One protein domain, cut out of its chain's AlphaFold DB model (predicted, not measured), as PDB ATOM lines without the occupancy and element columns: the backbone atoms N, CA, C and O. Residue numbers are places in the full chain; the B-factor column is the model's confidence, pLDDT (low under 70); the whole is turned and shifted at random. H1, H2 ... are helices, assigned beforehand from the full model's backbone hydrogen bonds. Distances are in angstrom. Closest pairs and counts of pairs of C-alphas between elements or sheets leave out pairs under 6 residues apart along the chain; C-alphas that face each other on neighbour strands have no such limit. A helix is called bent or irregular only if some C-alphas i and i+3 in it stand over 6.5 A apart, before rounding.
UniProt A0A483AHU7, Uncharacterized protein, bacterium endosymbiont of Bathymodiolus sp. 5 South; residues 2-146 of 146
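This is residues 2 to 146 of the 146 residues of an uncharacterized protein of bacterium endosymbiont of Bathymodiolus sp. 5 South (UniProt A0A483AHU7). Six helices make a rounded body: H3 and H4 fold back on each other as a hairpin at its core, and the near half of H6 packs on H3, giving a three-helix bundle. H1 and H2 cross each other over one side, H1 packing on H4 and H2 on H3, while H5 covers the opposite side, on H4 and H6. The printed part has 145 residues with six named helices, H1 to H6 in order, and no named strand; the class is all helix. It is compact, with a radius of gyration of the C-alphas of 14.7 A and spans of 40 by 36 by 31 A.

Start with H1, residues 2 to 21; its residues 8 to 16 touch H2, residues 34 to 54, at a steep tilt of 61 degrees, opposite ways, closest at the C-alphas of Val 12 and Tyr 38, 6.1 A apart. H2 touches H3, residues 64 to 78, at a steep tilt of 60 degrees, closest at the C-alphas of Met 41 and Ala 71, 4.9 A apart. Go on to H4, residues 84 to 98: it forms a hairpin with H3 at a shallow tilt of 19 degrees, closest at the C-alphas of Ile 65 and Ile 91, 7.2 A apart. H1 touches H4 with residues 14 to 19 alone, closest at the C-alphas of His 18 and Ser 90, 5.3 A apart. H5, residues 108 to 122, touches H4, closest at the C-alphas of Glu 85 and Asp 118, 5.7 A apart. H6, residues 126 to 144, forms a hairpin with H5, closest at the C-alphas of Cys 117 and Val 129, 5.3 A apart. With residues 126 to 134 alone H6 touches H3, closest at the C-alphas of Val 69 and Tyr 130, 5.8 A apart. H1 and H5 are apart. Every O i to N i+4 pair is within hydrogen-bond range in H1, H4, H5 and H6; in H2 it is 15 of 17 and in H3 9 of 11.

Find C-alpha 2 at (120.362, 76.920, 101.478); from there H1 runs 28.7 A. H2, 30.2 A long, has a kink of 26 degrees near residue 44. H3 is only just irregular, with C-alphas 70 and 73 6.9 A apart. H6 runs 27.6 A to C-alpha 144 at (91.097, 85.225, 117.705).

The C-alphas farthest apart, of Leu 80 and Lys 146, are 42.8 A apart. The printed part has no cut, and the link from H1 to H2 is long. Look for pLDDT under 70 at residues 2 to 3, 23 to 24, 99 to 108 and 143 to 146.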
ATOM      1  N   GLN A   2     120.176  75.498 101.100       61.91
ATOM      2  CA  GLN A   2     120.362  76.920 101.478       61.91
ATOM      3  C   GLN A   2     119.096  77.549 102.091       61.91
ATOM      4  O   GLN A   2     119.153  78.097 103.184       61.91
ATOM      5  N   VAL A   3     117.930  77.309 101.481       59.66
ATOM      6  CA  VAL A   3     116.621  77.767 101.990       59.66
ATOM      7  C   VAL A   3     116.281  77.200 103.381       59.66
ATOM      8  O   VAL A   3     115.642  77.866 104.190       59.66
ATOM      9  N   GLU A   4     116.703  75.973 103.693       70.06
ATOM     10  CA  GLU A   4     116.467  75.347 105.007       70.06
ATOM     11  C   GLU A   4     117.394  75.925 106.076       70.06
ATOM     12  O   GLU A   4     116.961  76.196 107.197       70.06
ATOM     13  N   ARG A   5     118.657  76.181 105.710       80.56
ATOM     14  CA  ARG A   5     119.620  76.882 106.559       80.56
ATOM     15  C   ARG A   5     119.131  78.287 106.905       80.56
ATOM     16  O   ARG A   5     119.216  78.674 108.067       80.56
ATOM     17  N   ASP A   6     118.603  79.021 105.932       85.12
ATOM     18  CA  ASP A   6     118.114  80.385 106.145       85.12
ATOM     19  C   ASP A   6     116.898  80.407 107.079       85.12
ATOM     20  O   ASP A   6     116.856  81.211 108.011       85.12
ATOM     21  N   LYS A   7     115.969  79.452 106.923       83.62
ATOM     22  CA  LYS A   7     114.834  79.269 107.846       83.62
ATOM     23  C   LYS A   7     115.288  78.944 109.269       83.62
ATOM     24  O   LYS A   7     114.757  79.515 110.216       83.62
ATOM     25  N   LEU A   8     116.276  78.060 109.439       87.12
ATOM     26  CA  LEU A   8     116.859  77.763 110.755       87.12
ATOM     27  C   LEU A   8     117.471  79.017 111.384       87.12
ATOM     28  O   LEU A   8     117.171  79.337 112.530       87.12
ATOM     29  N   LEU A   9     118.293  79.753 110.630       90.25
ATOM     30  CA  LEU A   9     118.914  80.994 111.100       90.25
ATOM     31  C   LEU A   9     117.870  82.052 111.476       90.25
ATOM     32  O   LEU A   9     118.057  82.778 112.450       90.25
ATOM     33  N   GLU A  10     116.755  82.125 110.752       91.06
ATOM     34  CA  GLU A  10     115.629  82.986 111.108       91.06
ATOM     35  C   GLU A  10     115.043  82.614 112.479       91.06
ATOM     36  O   GLU A  10     114.855  83.492 113.324       91.06
ATOM     37  N   GLN A  11     114.806  81.322 112.743       89.44
ATOM     38  CA  GLN A  11     114.293  80.869 114.045       89.44
ATOM     39  C   GLN A  11     115.285  81.133 115.179       89.44
ATOM     40  O   GLN A  11     114.884  81.591 116.249       89.44
ATOM     41  N   VAL A  12     116.579  80.915 114.933       91.19
ATOM     42  CA  VAL A  12     117.651  81.227 115.885       91.19
ATOM     43  C   VAL A  12     117.641  82.715 116.250       91.19
ATOM     44  O   VAL A  12     117.645  83.069 117.430       91.19
ATOM     45  N   LYS A  13     117.558  83.606 115.256       91.88
ATOM     46  CA  LYS A  13     117.495  85.056 115.493       91.88
ATOM     47  C   LYS A  13     116.257  85.453 116.295       91.88
ATOM     48  O   LYS A  13     116.369  86.261 117.218       91.88
ATOM     49  N   LYS A  14     115.093  84.871 115.976       90.81
ATOM     50  CA  LYS A  14     113.839  85.121 116.707       90.81
ATOM     51  C   LYS A  14     113.968  84.728 118.176       90.81
ATOM     52  O   LYS A  14     113.745  85.572 119.042       90.81
ATOM     53  N   ILE A  15     114.394  83.499 118.472       90.31
ATOM     54  CA  ILE A  15     114.473  83.042 119.866       90.31
ATOM     55  C   ILE A  15     115.522  83.825 120.665       90.31
ATOM     56  O   ILE A  15     115.263  84.196 121.806       90.31
ATOM     57  N   ILE A  16     116.664  84.184 120.064       90.06
ATOM     58  CA  ILE A  16     117.694  85.006 120.726       90.06
ATOM     59  C   ILE A  16     117.180  86.397 121.065       90.06
ATOM     60  O   ILE A  16     117.460  86.899 122.156       90.06
ATOM     61  N   LYS A  17     116.432  87.030 120.153       90.25
ATOM     62  CA  LYS A  17     115.796  88.326 120.416       90.25
ATOM     63  C   LYS A  17     114.936  88.243 121.682       90.25
ATOM     64  O   LYS A  17     115.076  89.091 122.562       90.25
ATOM     65  N   HIS A  18     114.119  87.195 121.809       87.31
ATOM     66  CA  HIS A  18     113.269  86.998 122.983       87.31
ATOM     67  C   HIS A  18     114.051  86.674 124.254       87.31
ATOM     68  O   HIS A  18     113.814  87.316 125.278       87.31
ATOM     69  N   LEU A  19     115.032  85.773 124.173       88.00
ATOM     70  CA  LEU A  19     115.920  85.448 125.289       88.00
ATOM     71  C   LEU A  19     116.613  86.701 125.826       88.00
ATOM     72  O   LEU A  19     116.647  86.915 127.031       88.00
ATOM     73  N   ARG A  20     117.125  87.577 124.956       85.75
ATOM     74  CA  ARG A  20     117.748  88.844 125.375       85.75
ATOM     75  C   ARG A  20     116.737  89.808 125.992       85.75
ATOM     76  O   ARG A  20     117.041  90.413 127.013       85.75
ATOM     77  N   SER A  21     115.534  89.903 125.424       82.56
ATOM     78  CA  SER A  21     114.473  90.783 125.938       82.56
ATOM     79  C   SER A  21     113.920  90.364 127.306       82.56
ATOM     80  O   SER A  21     113.361  91.194 128.012       82.56
ATOM     81  N   SER A  22     114.086  89.095 127.694       75.50
ATOM     82  CA  SER A  22     113.670  88.570 129.001       75.50
ATOM     83  C   SER A  22     114.754  88.666 130.085       75.50
ATOM     84  O   SER A  22     114.556  88.168 131.195       75.50
ATOM     85  N   GLY A  23     115.899  89.296 129.782       63.97
ATOM     86  CA  GLY A  23     117.011  89.469 130.719       63.97
ATOM     87  C   GLY A  23     116.601  90.160 132.015       63.97
ATOM     88  O   GLY A  23     115.913  91.173 131.996       63.97
ATOM     89  N   GLY A  24     117.008  89.576 133.146       63.22
ATOM     90  CA  GLY A  24     116.682  90.059 134.492       63.22
ATOM     91  C   GLY A  24     115.353  89.547 135.063       63.22
ATOM     92  O   GLY A  24     115.202  89.526 136.278       63.22
ATOM     93  N   GLY A  25     114.420  89.057 134.235       72.88
ATOM     94  CA  GLY A  25     113.118  88.548 134.702       72.88
ATOM     95  C   GLY A  25     113.164  87.177 135.389       72.88
ATOM     96  O   GLY A  25     112.222  86.813 136.085       72.88
ATOM     97  N   PHE A  26     114.258  86.440 135.196       78.25
ATOM     98  CA  PHE A  26     114.457  85.069 135.681       78.25
ATOM     99  C   PHE A  26     115.699  84.929 136.583       78.25
ATOM    100  O   PHE A  26     116.071  83.824 136.962       78.25
ATOM    101  N   GLY A  27     116.353  86.044 136.937       73.06
ATOM    102  CA  GLY A  27     117.525  86.054 137.823       73.06
ATOM    103  C   GLY A  27     118.816  85.476 137.223       73.06
ATOM    104  O   GLY A  27     119.864  85.572 137.855       73.06
ATOM    105  N   ASP A  28     118.778  84.924 136.006       77.31
ATOM    106  CA  ASP A  28     119.949  84.418 135.292       77.31
ATOM    107  C   ASP A  28     120.575  85.464 134.356       77.31
ATOM    108  O   ASP A  28     119.902  86.206 133.629       77.31
ATOM    109  N   SER A  29     121.907  85.492 134.345       71.81
ATOM    110  CA  SER A  29     122.715  86.316 133.439       71.81
ATOM    111  C   SER A  29     123.205  85.549 132.206       71.81
ATOM    112  O   SER A  29     123.596  86.173 131.219       71.81
ATOM    113  N   ASN A  30     123.160  84.211 132.229       81.25
ATOM    114  CA  ASN A  30     123.643  83.377 131.136       81.25
ATOM    115  C   ASN A  30     122.582  83.228 130.039       81.25
ATOM    116  O   ASN A  30     121.520  82.646 130.250       81.25
ATOM    117  N   ILE A  31     122.891  83.719 128.841       84.94
ATOM    118  CA  ILE A  31     122.087  83.478 127.643       84.94
ATOM    119  C   ILE A  31     122.873  82.533 126.750       84.94
ATOM    120  O   ILE A  31     123.967  82.878 126.300       84.94
ATOM    121  N   THR A  32     122.280  81.383 126.428       86.25
ATOM    122  CA  THR A  32     122.883  80.433 125.496       86.25
ATOM    123  C   THR A  32     123.253  81.124 124.187       86.25
ATOM    124  O   THR A  32     122.442  81.808 123.558       86.25
ATOM    125  N   ASN A  33     124.504  80.940 123.767       88.94
ATOM    126  CA  ASN A  33     125.010  81.588 122.567       88.94
ATOM    127  C   ASN A  33     124.324  81.073 121.286       88.94
ATOM    128  O   ASN A  33     123.844  79.939 121.199       88.94
ATOM    129  N   GLU A  34     124.353  81.912 120.253       92.06
ATOM    130  CA  GLU A  34     123.706  81.659 118.964       92.06
ATOM    131  C   GLU A  34     124.149  80.357 118.296       92.06
ATOM    132  O   GLU A  34     123.335  79.603 117.758       92.06
ATOM    133  N   ARG A  35     125.448  80.062 118.370       92.88
ATOM    134  CA  ARG A  35     126.041  78.879 117.750       92.88
ATOM    135  C   ARG A  35     125.532  77.590 118.392       92.88
ATOM    136  O   ARG A  35     125.296  76.617 117.676       92.88
ATOM    137  N   ASN A  36     125.366  77.578 119.712       93.88
ATOM    138  CA  ASN A  36     124.831  76.439 120.446       93.88
ATOM    139  C   ASN A  36     123.357  76.228 120.102       93.88
ATOM    140  O   ASN A  36     122.997  75.110 119.752       93.88
ATOM    141  N   ILE A  37     122.546  77.292 120.069       93.75
ATOM    142  CA  ILE A  37     121.132  77.205 119.665       93.75
ATOM    143  C   ILE A  37     121.007  76.651 118.238       93.75
ATOM    144  O   ILE A  37     120.263  75.700 118.011       93.75
ATOM    145  N   TYR A  38     121.775  77.184 117.281       94.50
ATOM    146  CA  TYR A  38     121.763  76.709 115.892       94.50
ATOM    147  C   TYR A  38     122.139  75.222 115.772       94.50
ATOM    148  O   TYR A  38     121.479  74.457 115.062       94.50
ATOM    149  N   ARG A  39     123.188  74.789 116.484       95.12
ATOM    150  CA  ARG A  39     123.618  73.381 116.508       95.12
ATOM    151  C   ARG A  39     122.554  72.472 117.114       95.12
ATOM    152  O   ARG A  39     122.291  71.412 116.554       95.12
ATOM    153  N   SER A  40     121.931  72.895 118.209       96.12
ATOM    154  CA  SER A  40     120.851  72.155 118.862       96.12
ATOM    155  C   SER A  40     119.625  72.011 117.969       96.12
ATOM    156  O   SER A  40     119.100  70.914 117.838       96.12
ATOM    157  N   MET A  41     119.220  73.080 117.277       95.25
ATOM    158  CA  MET A  41     118.137  73.020 116.292       95.25
ATOM    159  C   MET A  41     118.466  72.075 115.135       95.25
ATOM    160  O   MET A  41     117.622  71.287 114.728       95.25
ATOM    161  N   THR A  42     119.701  72.110 114.629       94.44
ATOM    162  CA  THR A  42     120.141  71.199 113.561       94.44
ATOM    163  C   THR A  42     120.071  69.738 114.010       94.44
ATOM    164  O   THR A  42     119.663  68.873 113.241       94.44
ATOM    165  N   GLN A  43     120.452  69.457 115.257       95.25
ATOM    166  CA  GLN A  43     120.395  68.110 115.822       95.25
ATOM    167  C   GLN A  43     118.951  67.644 116.053       95.25
ATOM    168  O   GLN A  43     118.613  66.522 115.680       95.25
ATOM    169  N   ALA A  44     118.087  68.536 116.541       95.44
ATOM    170  CA  ALA A  44     116.661  68.296 116.749       95.44
ATOM    171  C   ALA A  44     115.903  67.891 115.477       95.44
ATOM    172  O   ALA A  44     114.907  67.182 115.568       95.44
ATOM    173  N   LEU A  45     116.372  68.284 114.286       93.00
ATOM    174  CA  LEU A  45     115.741  67.873 113.025       93.00
ATOM    175  C   LEU A  45     115.683  66.350 112.854       93.00
ATOM    176  O   LEU A  45     114.738  65.858 112.244       93.00
ATOM    177  N   LYS A  46     116.655  65.606 113.398       92.69
ATOM    178  CA  LYS A  46     116.656  64.137 113.342       92.69
ATOM    179  C   LYS A  46     115.514  63.550 114.165       92.69
ATOM    180  O   LYS A  46     114.777  62.705 113.671       92.69
ATOM    181  N   ASP A  47     115.341  64.050 115.383       93.75
ATOM    182  CA  ASP A  47     114.279  63.603 116.285       93.75
ATOM    183  C   ASP A  47     112.900  64.018 115.780       93.75
ATOM    184  O   ASP A  47     111.939  63.274 115.933       93.75
ATOM    185  N   ILE A  48     112.804  65.183 115.135       93.19
ATOM    186  CA  ILE A  48     111.583  65.623 114.456       93.19
ATOM    187  C   ILE A  48     111.255  64.704 113.284       93.19
ATOM    188  O   ILE A  48     110.092  64.354 113.121       93.19
ATOM    189  N   GLY A  49     112.256  64.322 112.483       91.00
ATOM    190  CA  GLY A  49     112.085  63.360 111.396       91.00
ATOM    191  C   GLY A  49     111.538  62.040 111.922       91.00
ATOM    192  O   GLY A  49     110.458  61.629 111.513       91.00
ATOM    193  N   LYS A  50     112.201  61.470 112.936       93.12
ATOM    194  CA  LYS A  50     111.745  60.247 113.601       93.12
ATOM    195  C   LYS A  50     110.328  60.381 114.162       93.12
ATOM    196  O   LYS A  50     109.499  59.520 113.923       93.12
ATOM    197  N   TYR A  51     110.032  61.468 114.872       92.88
ATOM    198  CA  TYR A  51     108.686  61.736 115.379       92.88
ATOM    199  C   TYR A  51     107.654  61.806 114.246       92.88
ATOM    200  O   TYR A  51     106.543  61.316 114.382       92.88
ATOM    201  N   CYS A  52     107.987  62.419 113.114       91.81
ATOM    202  CA  CYS A  52     107.065  62.463 111.990       91.81
ATOM    203  C   CYS A  52     106.857  61.087 111.350       91.81
ATOM    204  O   CYS A  52     105.720  60.778 111.007       91.81
ATOM    205  N   ASP A  53     107.897  60.261 111.260       93.19
ATOM    206  CA  ASP A  53     107.798  58.888 110.757       93.19
ATOM    207  C   ASP A  53     106.973  57.998 111.705       93.19
ATOM    208  O   ASP A  53     106.044  57.322 111.264       93.19
ATOM    209  N   ASP A  54     107.247  58.057 113.014       95.12
ATOM    210  CA  ASP A  54     106.584  57.251 114.054       95.12
ATOM    211  C   ASP A  54     105.061  57.505 114.125       95.12
ATOM    212  O   ASP A  54     104.301  56.629 114.539       95.12
ATOM    213  N   TYR A  55     104.609  58.700 113.724       92.81
ATOM    214  CA  TYR A  55     103.208  59.135 113.805       92.81
ATOM    215  C   TYR A  55     102.561  59.424 112.434       92.81
ATOM    216  O   TYR A  55     101.496  60.043 112.392       92.81
ATOM    217  N   ASP A  56     103.185  59.009 111.325       92.81
ATOM    218  CA  ASP A  56     102.712  59.225 109.940       92.81
ATOM    219  C   ASP A  56     102.333  60.693 109.628       92.81
ATOM    220  O   ASP A  56     101.325  61.025 108.995       92.81
ATOM    221  N   ILE A  57     103.152  61.630 110.116       88.25
ATOM    222  CA  ILE A  57     102.926  63.069 109.960       88.25
ATOM    223  C   ILE A  57     103.591  63.557 108.675       88.25
ATOM    224  O   ILE A  57     104.812  63.688 108.585       88.25
ATOM    225  N   LYS A  58     102.775  63.974 107.703       86.00
ATOM    226  CA  LYS A  58     103.265  64.603 106.467       86.00
ATOM    227  C   LYS A  58     103.812  66.008 106.732       86.00
ATOM    228  O   LYS A  58     103.059  66.953 106.983       86.00
ATOM    229  N   ILE A  59     105.130  66.174 106.625       76.25
ATOM    230  CA  ILE A  59     105.793  67.474 106.784       76.25
ATOM    231  C   ILE A  59     105.616  68.306 105.509       76.25
ATOM    232  O   ILE A  59     106.254  68.055 104.492       76.25
ATOM    233  N   THR A  60     104.785  69.345 105.572       76.31
ATOM    234  CA  THR A  60     104.627  70.319 104.474       76.31
ATOM    235  C   THR A  60     105.407  71.612 104.720       76.31
ATOM    236  O   THR A  60     105.817  72.289 103.775       76.31
ATOM    237  N   LYS A  61     105.636  71.964 105.992       80.50
ATOM    238  CA  LYS A  61     106.405  73.132 106.445       80.50
ATOM    239  C   LYS A  61     107.116  72.818 107.763       80.50
ATOM    240  O   LYS A  61     106.687  71.956 108.524       80.50
ATOM    241  N   LEU A  62     108.192  73.554 108.037       80.12
ATOM    242  CA  LEU A  62     108.895  73.495 109.316       80.12
ATOM    243  C   LEU A  62     108.030  74.140 110.407       80.12
ATOM    244  O   LEU A  62     107.781  75.344 110.359       80.12
ATOM    245  N   ASP A  63     107.590  73.344 111.380       85.81
ATOM    246  CA  ASP A  63     106.912  73.849 112.575       85.81
ATOM    247  C   ASP A  63     107.960  74.428 113.541       85.81
ATOM    248  O   ASP A  63     108.777  73.698 114.110       85.81
ATOM    249  N   SER A  64     107.943  75.752 113.710       88.31
ATOM    250  CA  SER A  64     108.854  76.472 114.604       88.31
ATOM    251  C   SER A  64     108.747  76.030 116.062       88.31
ATOM    252  O   SER A  64     109.770  75.956 116.736       88.31
ATOM    253  N   ILE A  65     107.547  75.726 116.561       91.00
ATOM    254  CA  ILE A  65     107.340  75.289 117.948       91.00
ATOM    255  C   ILE A  65     107.926  73.901 118.139       91.00
ATOM    256  O   ILE A  65     108.668  73.676 119.092       91.00
ATOM    257  N   LYS A  66     107.673  72.999 117.189       92.50
ATOM    258  CA  LYS A  66     108.285  71.669 117.188       92.50
ATOM    259  C   LYS A  66     109.809  71.773 117.202       92.50
ATOM    260  O   LYS A  66     110.449  71.141 118.032       92.50
ATOM    261  N   LEU A  67     110.385  72.627 116.354       94.12
ATOM    262  CA  LEU A  67     111.830  72.860 116.326       94.12
ATOM    263  C   LEU A  67     112.375  73.385 117.659       94.12
ATOM    264  O   LEU A  67     113.372  72.867 118.155       94.12
ATOM    265  N   LEU A  68     111.737  74.404 118.234       94.44
ATOM    266  CA  LEU A  68     112.173  75.020 119.489       94.44
ATOM    267  C   LEU A  68     112.090  74.040 120.662       94.44
ATOM    268  O   LEU A  68     113.015  73.975 121.468       94.44
ATOM    269  N   VAL A  69     111.019  73.249 120.733       96.19
ATOM    270  CA  VAL A  69     110.842  72.258 121.798       96.19
ATOM    271  C   VAL A  69     111.804  71.087 121.629       96.19
ATOM    272  O   VAL A  69     112.494  70.724 122.572       96.19
ATOM    273  N   PHE A  70     111.951  70.522 120.433       95.69
ATOM    274  CA  PHE A  70     112.889  69.414 120.220       95.69
ATOM    275  C   PHE A  70     114.362  69.841 120.370       95.69
ATOM    276  O   PHE A  70     115.214  69.006 120.654       95.69
ATOM    277  N   ALA A  71     114.679  71.134 120.247       96.25
ATOM    278  CA  ALA A  71     116.022  71.655 120.495       96.25
ATOM    279  C   ALA A  71     116.381  71.795 121.987       96.25
ATOM    280  O   ALA A  71     117.572  71.821 122.301       96.25
ATOM    281  N   LEU A  72     115.401  71.883 122.898       95.25
ATOM    282  CA  LEU A  72     115.618  72.134 124.334       95.25
ATOM    283  C   LEU A  72     116.622  71.166 124.992       95.25
ATOM    284  O   LEU A  72     117.570  71.661 125.610       95.25
ATOM    285  N   PRO A  73     116.496  69.829 124.836       96.06
ATOM    286  CA  PRO A  73     117.445  68.879 125.422       96.06
ATOM    287  C   PRO A  73     118.880  69.130 124.948       96.06
ATOM    288  O   PRO A  73     119.792  69.283 125.756       96.06
ATOM    289  N   TYR A  74     119.069  69.314 123.640       97.06
ATOM    290  CA  TYR A  74     120.383  69.577 123.054       97.06
ATOM    291  C   TYR A  74     120.970  70.925 123.466       97.06
ATOM    292  O   TYR A  74     122.186  71.091 123.514       97.06
ATOM    293  N   ILE A  75     120.131  71.931 123.719       94.88
ATOM    294  CA  ILE A  75     120.590  73.202 124.284       94.88
ATOM    295  C   ILE A  75     121.122  72.971 125.696       94.88
ATOM    296  O   ILE A  75     122.239  73.396 125.980       94.88
ATOM    297  N   LYS A  76     120.371  72.261 126.544       94.25
ATOM    298  CA  LYS A  76     120.767  71.976 127.927       94.25
ATOM    299  C   LYS A  76     122.045  71.141 128.006       94.25
ATOM    300  O   LYS A  76     122.910  71.442 128.820       94.25
ATOM    301  N   GLU A  77     122.211  70.156 127.126       94.94
ATOM    302  CA  GLU A  77     123.446  69.367 127.010       94.94
ATOM    303  C   GLU A  77     124.666  70.226 126.642       94.94
ATOM    304  O   GLU A  77     125.771  69.997 127.129       94.94
ATOM    305  N   ARG A  78     124.480  71.220 125.765       94.06
ATOM    306  CA  ARG A  78     125.560  72.104 125.288       94.06
ATOM    307  C   ARG A  78     125.836  73.284 126.212       94.06
ATOM    308  O   ARG A  78     126.885  73.914 126.084       94.06
ATOM    309  N   ASP A  79     124.886  73.615 127.073       91.31
ATOM    310  CA  ASP A  79     124.925  74.732 128.003       91.31
ATOM    311  C   ASP A  79     124.189  74.334 129.287       91.31
ATOM    312  O   ASP A  79     122.998  74.591 129.463       91.31
ATOM    313  N   LEU A  80     124.912  73.679 130.199       89.44
ATOM    314  CA  LEU A  80     124.352  73.179 131.459       89.44
ATOM    315  C   LEU A  80     123.781  74.305 132.334       89.44
ATOM    316  O   LEU A  80     122.848  74.071 133.104       89.44
ATOM    317  N   ALA A  81     124.301  75.525 132.184       87.94
ATOM    318  CA  ALA A  81     123.839  76.713 132.891       87.94
ATOM    319  C   ALA A  81     122.616  77.371 132.225       87.94
ATOM    320  O   ALA A  81     122.157  78.414 132.690       87.94
ATOM    321  N   MET A  82     122.082  76.798 131.143       90.00
ATOM    322  CA  MET A  82     120.858  77.278 130.511       90.00
ATOM    323  C   MET A  82     119.669  77.184 131.475       90.00
ATOM    324  O   MET A  82     119.418  76.134 132.084       90.00
ATOM    325  N   ASN A  83     118.933  78.293 131.567       91.56
ATOM    326  CA  ASN A  83     117.653  78.386 132.254       91.56
ATOM    327  C   ASN A  83     116.518  77.959 131.303       91.56
ATOM    328  O   ASN A  83     116.168  78.681 130.361       91.56
ATOM    329  N   SER A  84     115.950  76.779 131.548       92.69
ATOM    330  CA  SER A  84     114.878  76.196 130.737       92.69
ATOM    331  C   SER A  84     113.582  76.994 130.829       92.69
ATOM    332  O   SER A  84     112.959  77.223 129.792       92.69
ATOM    333  N   GLU A  85     113.221  77.520 132.004       92.44
ATOM    334  CA  GLU A  85     112.045  78.385 132.161       92.44
ATOM    335  C   GLU A  85     112.133  79.623 131.264       92.44
ATOM    336  O   GLU A  85     111.175  79.962 130.566       92.44
ATOM    337  N   ARG A  86     113.301  80.275 131.218       90.75
ATOM    338  CA  ARG A  86     113.529  81.460 130.377       90.75
ATOM    339  C   ARG A  86     113.430  81.138 128.886       90.75
ATOM    340  O   ARG A  86     112.910  81.941 128.097       90.75
ATOM    341  N   TYR A  87     113.924  79.971 128.484       92.50
ATOM    342  CA  TYR A  87     113.814  79.511 127.104       92.50
ATOM    343  C   TYR A  87     112.361  79.211 126.733       92.50
ATOM    344  O   TYR A  87     111.860  79.734 125.740       92.50
ATOM    345  N   ILE A  88     111.652  78.459 127.576       93.75
ATOM    346  CA  ILE A  88     110.233  78.130 127.406       93.75
ATOM    347  C   ILE A  88     109.380  79.406 127.377       93.75
ATOM    348  O   ILE A  88     108.540  79.570 126.491       93.75
ATOM    349  N   PHE A  89     109.635  80.366 128.270       90.38
ATOM    350  CA  PHE A  89     109.001  81.689 128.245       90.38
ATOM    351  C   PHE A  89     109.172  82.382 126.893       90.38
ATOM    352  O   PHE A  89     108.234  82.988 126.375       90.38
ATOM    353  N   SER A  90     110.363  82.281 126.303       89.75
ATOM    354  CA  SER A  90     110.655  82.887 125.004       89.75
ATOM    355  C   SER A  90     109.840  82.236 123.879       89.75
ATOM    356  O   SER A  90     109.371  82.951 122.995       89.75
ATOM    357  N   ILE A  91     109.566  80.926 123.957       92.12
ATOM    358  CA  ILE A  91     108.632  80.234 123.048       92.12
ATOM    359  C   ILE A  91     107.210  80.801 123.206       92.12
ATOM    360  O   ILE A  91     106.578  81.169 122.216       92.12
ATOM    361  N   PHE A  92     106.715  80.948 124.440       88.88
ATOM    362  CA  PHE A  92     105.388  81.530 124.693       88.88
ATOM    363  C   PHE A  92     105.274  82.985 124.218       88.88
ATOM    364  O   PHE A  92     104.236  83.387 123.692       88.88
ATOM    365  N   LYS A  93     106.336  83.786 124.353       85.00
ATOM    366  CA  LYS A  93     106.365  85.152 123.812       85.00
ATOM    367  C   LYS A  93     106.291  85.173 122.287       85.00
ATOM    368  O   LYS A  93     105.530  85.975 121.749       85.00
ATOM    369  N   MET A  94     106.995  84.266 121.606       86.62
ATOM    370  CA  MET A  94     106.890  84.112 120.150       86.62
ATOM    371  C   MET A  94     105.460  83.762 119.709       86.62
ATOM    372  O   MET A  94     104.977  84.308 118.719       86.62
ATOM    373  N   LEU A  95     104.760  82.903 120.461       84.75
ATOM    374  CA  LEU A  95     103.350  82.577 120.204       84.75
ATOM    375  C   LEU A  95     102.419  83.786 120.372       84.75
ATOM    376  O   LEU A  95     101.524  83.996 119.552       84.75
ATOM    377  N   GLY A  96     102.635  84.606 121.402       77.56
ATOM    378  CA  GLY A  96     101.843  85.821 121.625       77.56
ATOM    379  C   GLY A  96     101.985  86.854 120.514       77.56
ATOM    380  O   GLY A  96     100.990  87.432 120.077       77.56
ATOM    381  N   GLU A  97     103.205  87.045 120.010       76.81
ATOM    382  CA  GLU A  97     103.446  87.923 118.861       76.81
ATOM    383  C   GLU A  97     102.794  87.377 117.587       76.81
ATOM    384  O   GLU A  97     102.100  88.120 116.894       76.81
ATOM    385  N   ALA A  98     102.939  86.077 117.306       70.38
ATOM    386  CA  ALA A  98     102.330  85.447 116.132       70.38
ATOM    387  C   ALA A  98     100.796  85.550 116.133       70.38
ATOM    388  O   ALA A  98     100.164  85.726 115.089       70.38
ATOM    389  N   THR A  99     100.179  85.495 117.311       67.38
ATOM    390  CA  THR A  99      98.725  85.562 117.453       67.38
ATOM    391  C   THR A  99      98.199  86.996 117.581       67.38
ATOM    392  O   THR A  99      96.992  87.159 117.704       67.38
ATOM    393  N   ASN A 100      99.023  88.055 117.468       62.31
ATOM    394  CA  ASN A 100      98.638  89.458 117.754       62.31
ATOM    395  C   ASN A 100      97.927  89.632 119.110       62.31
ATOM    396  O   ASN A 100      97.265  90.646 119.355       62.31
ATOM    397  N   ASN A 101      98.057  88.651 120.003       62.44
ATOM    398  CA  ASN A 101      97.358  88.646 121.266       62.44
ATOM    399  C   ASN A 101      98.196  89.447 122.268       62.44
ATOM    400  O   ASN A 101      99.046  88.920 122.988       62.44
ATOM    401  N   LYS A 102      97.966  90.769 122.286       54.16
ATOM    402  CA  LYS A 102      98.644  91.722 123.185       54.16
ATOM    403  C   LYS A 102      98.454  91.389 124.677       54.16
ATOM    404  O   LYS A 102      99.151  91.968 125.507       54.16
ATOM    405  N   GLN A 103      97.556  90.460 125.027       53.00
ATOM    406  CA  GLN A 103      97.326  90.006 126.401       53.00
ATOM    407  C   GLN A 103      98.278  88.903 126.882       53.00
ATOM    408  O   GLN A 103      98.227  88.553 128.060       53.00
ATOM    409  N   ILE A 104      99.228  88.411 126.067       55.12
ATOM    410  CA  ILE A 104     100.335  87.563 126.570       55.12
ATOM    411  C   ILE A 104     101.386  88.437 127.290       55.12
ATOM    412  O   ILE A 104     102.602  88.352 127.091       55.12
ATOM    413  N   ASN A 105     100.914  89.347 128.134       50.34
ATOM    414  CA  ASN A 105     101.715  90.130 129.052       50.34
ATOM    415  C   ASN A 105     101.556  89.520 130.434       50.34
ATOM    416  O   ASN A 105     100.564  89.751 131.107       50.34
ATOM    417  N   SER A 106     102.549  88.715 130.825       51.91
ATOM    418  CA  SER A 106     102.851  88.374 132.222       51.91
ATOM    419  C   SER A 106     101.674  87.908 133.089       51.91
ATOM    420  O   SER A 106     101.743  88.025 134.309       51.91
ATOM    421  N   ASN A 107     100.625  87.347 132.487       63.56
ATOM    422  CA  ASN A 107      99.535  86.743 133.233       63.56
ATOM    423  C   ASN A 107     100.083  85.579 134.059       63.56
ATOM    424  O   ASN A 107     100.920  84.798 133.597       63.56
ATOM    425  N   GLU A 108      99.569  85.439 135.276       68.94
ATOM    426  CA  GLU A 108      99.844  84.320 136.180       68.94
ATOM    427  C   GLU A 108      99.718  82.957 135.466       68.94
ATOM    428  O   GLU A 108     100.492  82.036 135.718       68.94
ATOM    429  N   GLN A 109      98.810  82.859 134.491       74.44
ATOM    430  CA  GLN A 109      98.614  81.685 133.635       74.44
ATOM    431  C   GLN A 109      99.838  81.314 132.781       74.44
ATOM    432  O   GLN A 109     100.136  80.128 132.632       74.44
ATOM    433  N   ILE A 110     100.575  82.292 132.245       80.38
ATOM    434  CA  ILE A 110     101.797  82.030 131.464       80.38
ATOM    435  C   ILE A 110     102.892  81.524 132.395       80.38
ATOM    436  O   ILE A 110     103.561  80.552 132.069       80.38
ATOM    437  N   ARG A 111     103.033  82.123 133.586       82.75
ATOM    438  CA  ARG A 111     103.997  81.651 134.594       82.75
ATOM    439  C   ARG A 111     103.699  80.216 135.030       82.75
ATOM    440  O   ARG A 111     104.607  79.395 135.043       82.75
ATOM    441  N   LYS A 112     102.429  79.889 135.298       87.31
ATOM    442  CA  LYS A 112     101.999  78.510 135.593       87.31
ATOM    443  C   LYS A 112     102.292  77.563 134.427       87.31
ATOM    444  O   LYS A 112     102.810  76.476 134.650       87.31
ATOM    445  N   SER A 113     102.024  77.989 133.193       90.12
ATOM    446  CA  SER A 113     102.308  77.193 131.990       90.12
ATOM    447  C   SER A 113     103.802  76.926 131.803       90.12
ATOM    448  O   SER A 113     104.182  75.804 131.474       90.12
ATOM    449  N   ILE A 114     104.652  77.921 132.065       91.62
ATOM    450  CA  ILE A 114     106.112  77.773 132.032       91.62
ATOM    451  C   ILE A 114     106.569  76.780 133.094       91.62
ATOM    452  O   ILE A 114     107.293  75.857 132.748       91.62
ATOM    453  N   ALA A 115     106.091  76.904 134.335       92.56
ATOM    454  CA  ALA A 115     106.446  75.983 135.417       92.56
ATOM    455  C   ALA A 115     106.018  74.531 135.120       92.56
ATOM    456  O   ALA A 115     106.757  73.588 135.398       92.56
ATOM    457  N   VAL A 116     104.840  74.334 134.513       94.44
ATOM    458  CA  VAL A 116     104.388  73.007 134.058       94.44
ATOM    459  C   VAL A 116     105.318  72.460 132.977       94.44
ATOM    460  O   VAL A 116     105.779  71.324 133.087       94.44
ATOM    461  N   CYS A 117     105.623  73.259 131.952       96.88
ATOM    462  CA  CYS A 117     106.515  72.854 130.867       96.88
ATOM    463  C   CYS A 117     107.935  72.558 131.367       96.88
ATOM    464  O   CYS A 117     108.534  71.577 130.941       96.88
ATOM    465  N   ASP A 118     108.458  73.367 132.286       96.31
ATOM    466  CA  ASP A 118     109.780  73.179 132.878       96.31
ATOM    467  C   ASP A 118     109.854  71.877 133.687       96.31
ATOM    468  O   ASP A 118     110.750  71.061 133.479       96.31
ATOM    469  N   LYS A 119     108.840  71.601 134.517       97.06
ATOM    470  CA  LYS A 119     108.734  70.327 135.241       97.06
ATOM    471  C   LYS A 119     108.665  69.127 134.292       97.06
ATOM    472  O   LYS A 119     109.303  68.107 134.540       97.06
ATOM    473  N   LEU A 120     107.890  69.228 133.212       97.38
ATOM    474  CA  LEU A 120     107.802  68.174 132.196       97.38
ATOM    475  C   LEU A 120     109.144  67.962 131.486       97.38
ATOM    476  O   LEU A 120     109.564  66.819 131.319       97.38
ATOM    477  N   PHE A 121     109.826  69.046 131.116       96.94
ATOM    478  CA  PHE A 121     111.148  69.010 130.499       96.94
ATOM    479  C   PHE A 121     112.182  68.342 131.412       96.94
ATOM    480  O   PHE A 121     112.854  67.403 130.985       96.94
ATOM    481  N   ASN A 122     112.250  68.750 132.681       94.75
ATOM    482  CA  ASN A 122     113.177  68.185 133.664       94.75
ATOM    483  C   ASN A 122     112.905  66.698 133.963       94.75
ATOM    484  O   ASN A 122     113.818  65.972 134.347       94.75
ATOM    485  N   ASN A 123     111.683  66.219 133.716       95.81
ATOM    486  CA  ASN A 123     111.322  64.800 133.794       95.81
ATOM    487  C   ASN A 123     111.572  64.023 132.484       95.81
ATOM    488  O   ASN A 123     111.115  62.890 132.352       95.81
ATOM    489  N   GLY A 124     112.235  64.623 131.490       93.44
ATOM    490  CA  GLY A 124     112.516  63.994 130.194       93.44
ATOM    491  C   GLY A 124     111.312  63.914 129.246       93.44
ATOM    492  O   GLY A 124     111.409  63.320 128.175       93.44
ATOM    493  N   ASN A 125     110.182  64.541 129.583       94.50
ATOM    494  CA  ASN A 125     108.928  64.433 128.830       94.50
ATOM    495  C   ASN A 125     108.791  65.528 127.762       94.50
ATOM    496  O   ASN A 125     107.773  66.218 127.679       94.50
ATOM    497  N   ASN A 126     109.811  65.690 126.919       93.75
ATOM    498  CA  ASN A 126     109.869  66.781 125.941       93.75
ATOM    499  C   ASN A 126     108.727  66.735 124.903       93.75
ATOM    500  O   ASN A 126     108.227  67.770 124.467       93.75
ATOM    501  N   LEU A 127     108.250  65.535 124.552       93.81
ATOM    502  CA  LEU A 127     107.091  65.379 123.668       93.81
ATOM    503  C   LEU A 127     105.802  65.942 124.296       93.81
ATOM    504  O   LEU A 127     104.985  66.547 123.604       93.81
ATOM    505  N   VAL A 128     105.643  65.800 125.616       95.56
ATOM    506  CA  VAL A 128     104.498  66.354 126.352       95.56
ATOM    507  C   VAL A 128     104.602  67.877 126.438       95.56
ATOM    508  O   VAL A 128     103.592  68.558 126.288       95.56
ATOM    509  N   VAL A 129     105.815  68.425 126.589       96.69
ATOM    510  CA  VAL A 129     106.057  69.878 126.484       96.69
ATOM    511  C   VAL A 129     105.597  70.401 125.123       96.69
ATOM    512  O   VAL A 129     104.885  71.401 125.059       96.69
ATOM    513  N   TYR A 130     105.946  69.700 124.039       95.50
ATOM    514  CA  TYR A 130     105.512  70.065 122.690       95.50
ATOM    515  C   TYR A 130     103.984  70.058 122.574       95.50
ATOM    516  O   TYR A 130     103.408  71.060 122.149       95.50
ATOM    517  N   GLY A 131     103.328  68.979 123.012       94.31
ATOM    518  CA  GLY A 131     101.867  68.876 123.003       94.31
ATOM    519  C   GLY A 131     101.184  69.986 123.808       94.31
ATOM    520  O   GLY A 131     100.241  70.604 123.321       94.31
ATOM    521  N   TYR A 132     101.704  70.304 124.997       94.88
ATOM    522  CA  TYR A 132     101.175  71.379 125.840       94.88
ATOM    523  C   TYR A 132     101.260  72.744 125.142       94.88
ATOM    524  O   TYR A 132     100.273  73.476 125.070       94.88
ATOM    525  N   ILE A 133     102.433  73.091 124.597       93.69
ATOM    526  CA  ILE A 133     102.646  74.384 123.933       93.69
ATOM    527  C   ILE A 133     101.808  74.486 122.648       93.69
ATOM    528  O   ILE A 133     101.265  75.554 122.364       93.69
ATOM    529  N   LYS A 134     101.649  73.392 121.892       90.81
ATOM    530  CA  LYS A 134     100.772  73.357 120.710       90.81
ATOM    531  C   LYS A 134      99.299  73.517 121.067       90.81
ATOM    532  O   LYS A 134      98.637  74.343 120.452       90.81
ATOM    533  N   GLY A 135      98.810  72.827 122.097       89.75
ATOM    534  CA  GLY A 135      97.439  73.021 122.577       89.75
ATOM    535  C   GLY A 135      97.187  74.458 123.043       89.75
ATOM    536  O   GLY A 135      96.135  75.032 122.773       89.75
ATOM    537  N   PHE A 136      98.184  75.090 123.675       88.38
ATOM    538  CA  PHE A 136      98.108  76.509 124.028       88.38
ATOM    539  C   PHE A 136      98.036  77.416 122.790       88.38
ATOM    540  O   PHE A 136      97.233  78.345 122.765       88.38
ATOM    541  N   GLN A 137      98.841  77.146 121.756       87.00
ATOM    542  CA  GLN A 137      98.774  77.867 120.479       87.00
ATOM    543  C   GLN A 137      97.377  77.767 119.848       87.00
ATOM    544  O   GLN A 137      96.805  78.792 119.486       87.00
ATOM    545  N   GLU A 138      96.820  76.561 119.749       85.62
ATOM    546  CA  GLU A 138      95.500  76.323 119.148       85.62
ATOM    547  C   GLU A 138      94.384  77.040 119.918       85.62
ATOM    548  O   GLU A 138      93.503  77.655 119.320       85.62
ATOM    549  N   ALA A 139      94.453  77.041 121.254       83.50
ATOM    550  CA  ALA A 139      93.511  77.786 122.084       83.50
ATOM    551  C   ALA A 139      93.576  79.301 121.821       83.50
ATOM    552  O   ALA A 139      92.536  79.955 121.736       83.50
ATOM    553  N   LEU A 140      94.782  79.864 121.658       80.69
ATOM    554  CA  LEU A 140      94.953  81.280 121.317       80.69
ATOM    555  C   LEU A 140      94.391  81.611 119.933       80.69
ATOM    556  O   LEU A 140      93.752  82.650 119.770       80.69
ATOM    557  N   GLU A 141      94.632  80.750 118.947       80.44
ATOM    558  CA  GLU A 141      94.125  80.921 117.583       80.44
ATOM    559  C   GLU A 141      92.590  80.877 117.567       80.44
ATOM    560  O   GLU A 141      91.970  81.793 117.032       80.44
ATOM    561  N   TYR A 142      91.970  79.932 118.282       75.88
ATOM    562  CA  TYR A 142      90.509  79.847 118.404       75.88
ATOM    563  C   TYR A 142      89.874  81.095 119.035       75.88
ATOM    564  O   TYR A 142      88.788  81.515 118.642       75.88
ATOM    565  N   THR A 143      90.537  81.720 120.015       67.62
ATOM    566  CA  THR A 143      90.027  82.960 120.631       67.62
ATOM    567  C   THR A 143      90.120  84.188 119.731       67.62
ATOM    568  O   THR A 143      89.512  85.203 120.045       67.62
ATOM    569  N   LYS A 144      90.884  84.116 118.639       58.41
ATOM    570  CA  LYS A 144      91.097  85.225 117.705       58.41
ATOM    571  C   LYS A 144      89.996  85.322 116.644       58.41
ATOM    572  O   LYS A 144      89.775  86.401 116.105       58.41
ATOM    573  N   ASP A 145      89.326  84.202 116.380       52.34
ATOM    574  CA  ASP A 145      88.229  84.074 115.414       52.34
ATOM    575  C   ASP A 145      86.840  84.330 116.045       52.34
ATOM    576  O   ASP A 145      85.811  84.042 115.430       52.34
ATOM    577  N   LYS A 146      86.798  84.870 117.271       46.88
ATOM    578  CA  LYS A 146      85.592  85.349 117.964       46.88
ATOM    579  C   LYS A 146      85.682  86.844 118.229       46.88
ATOM    580  O   LYS A 146      84.622  87.498 118.125       46.88
TER     581      LYS A 146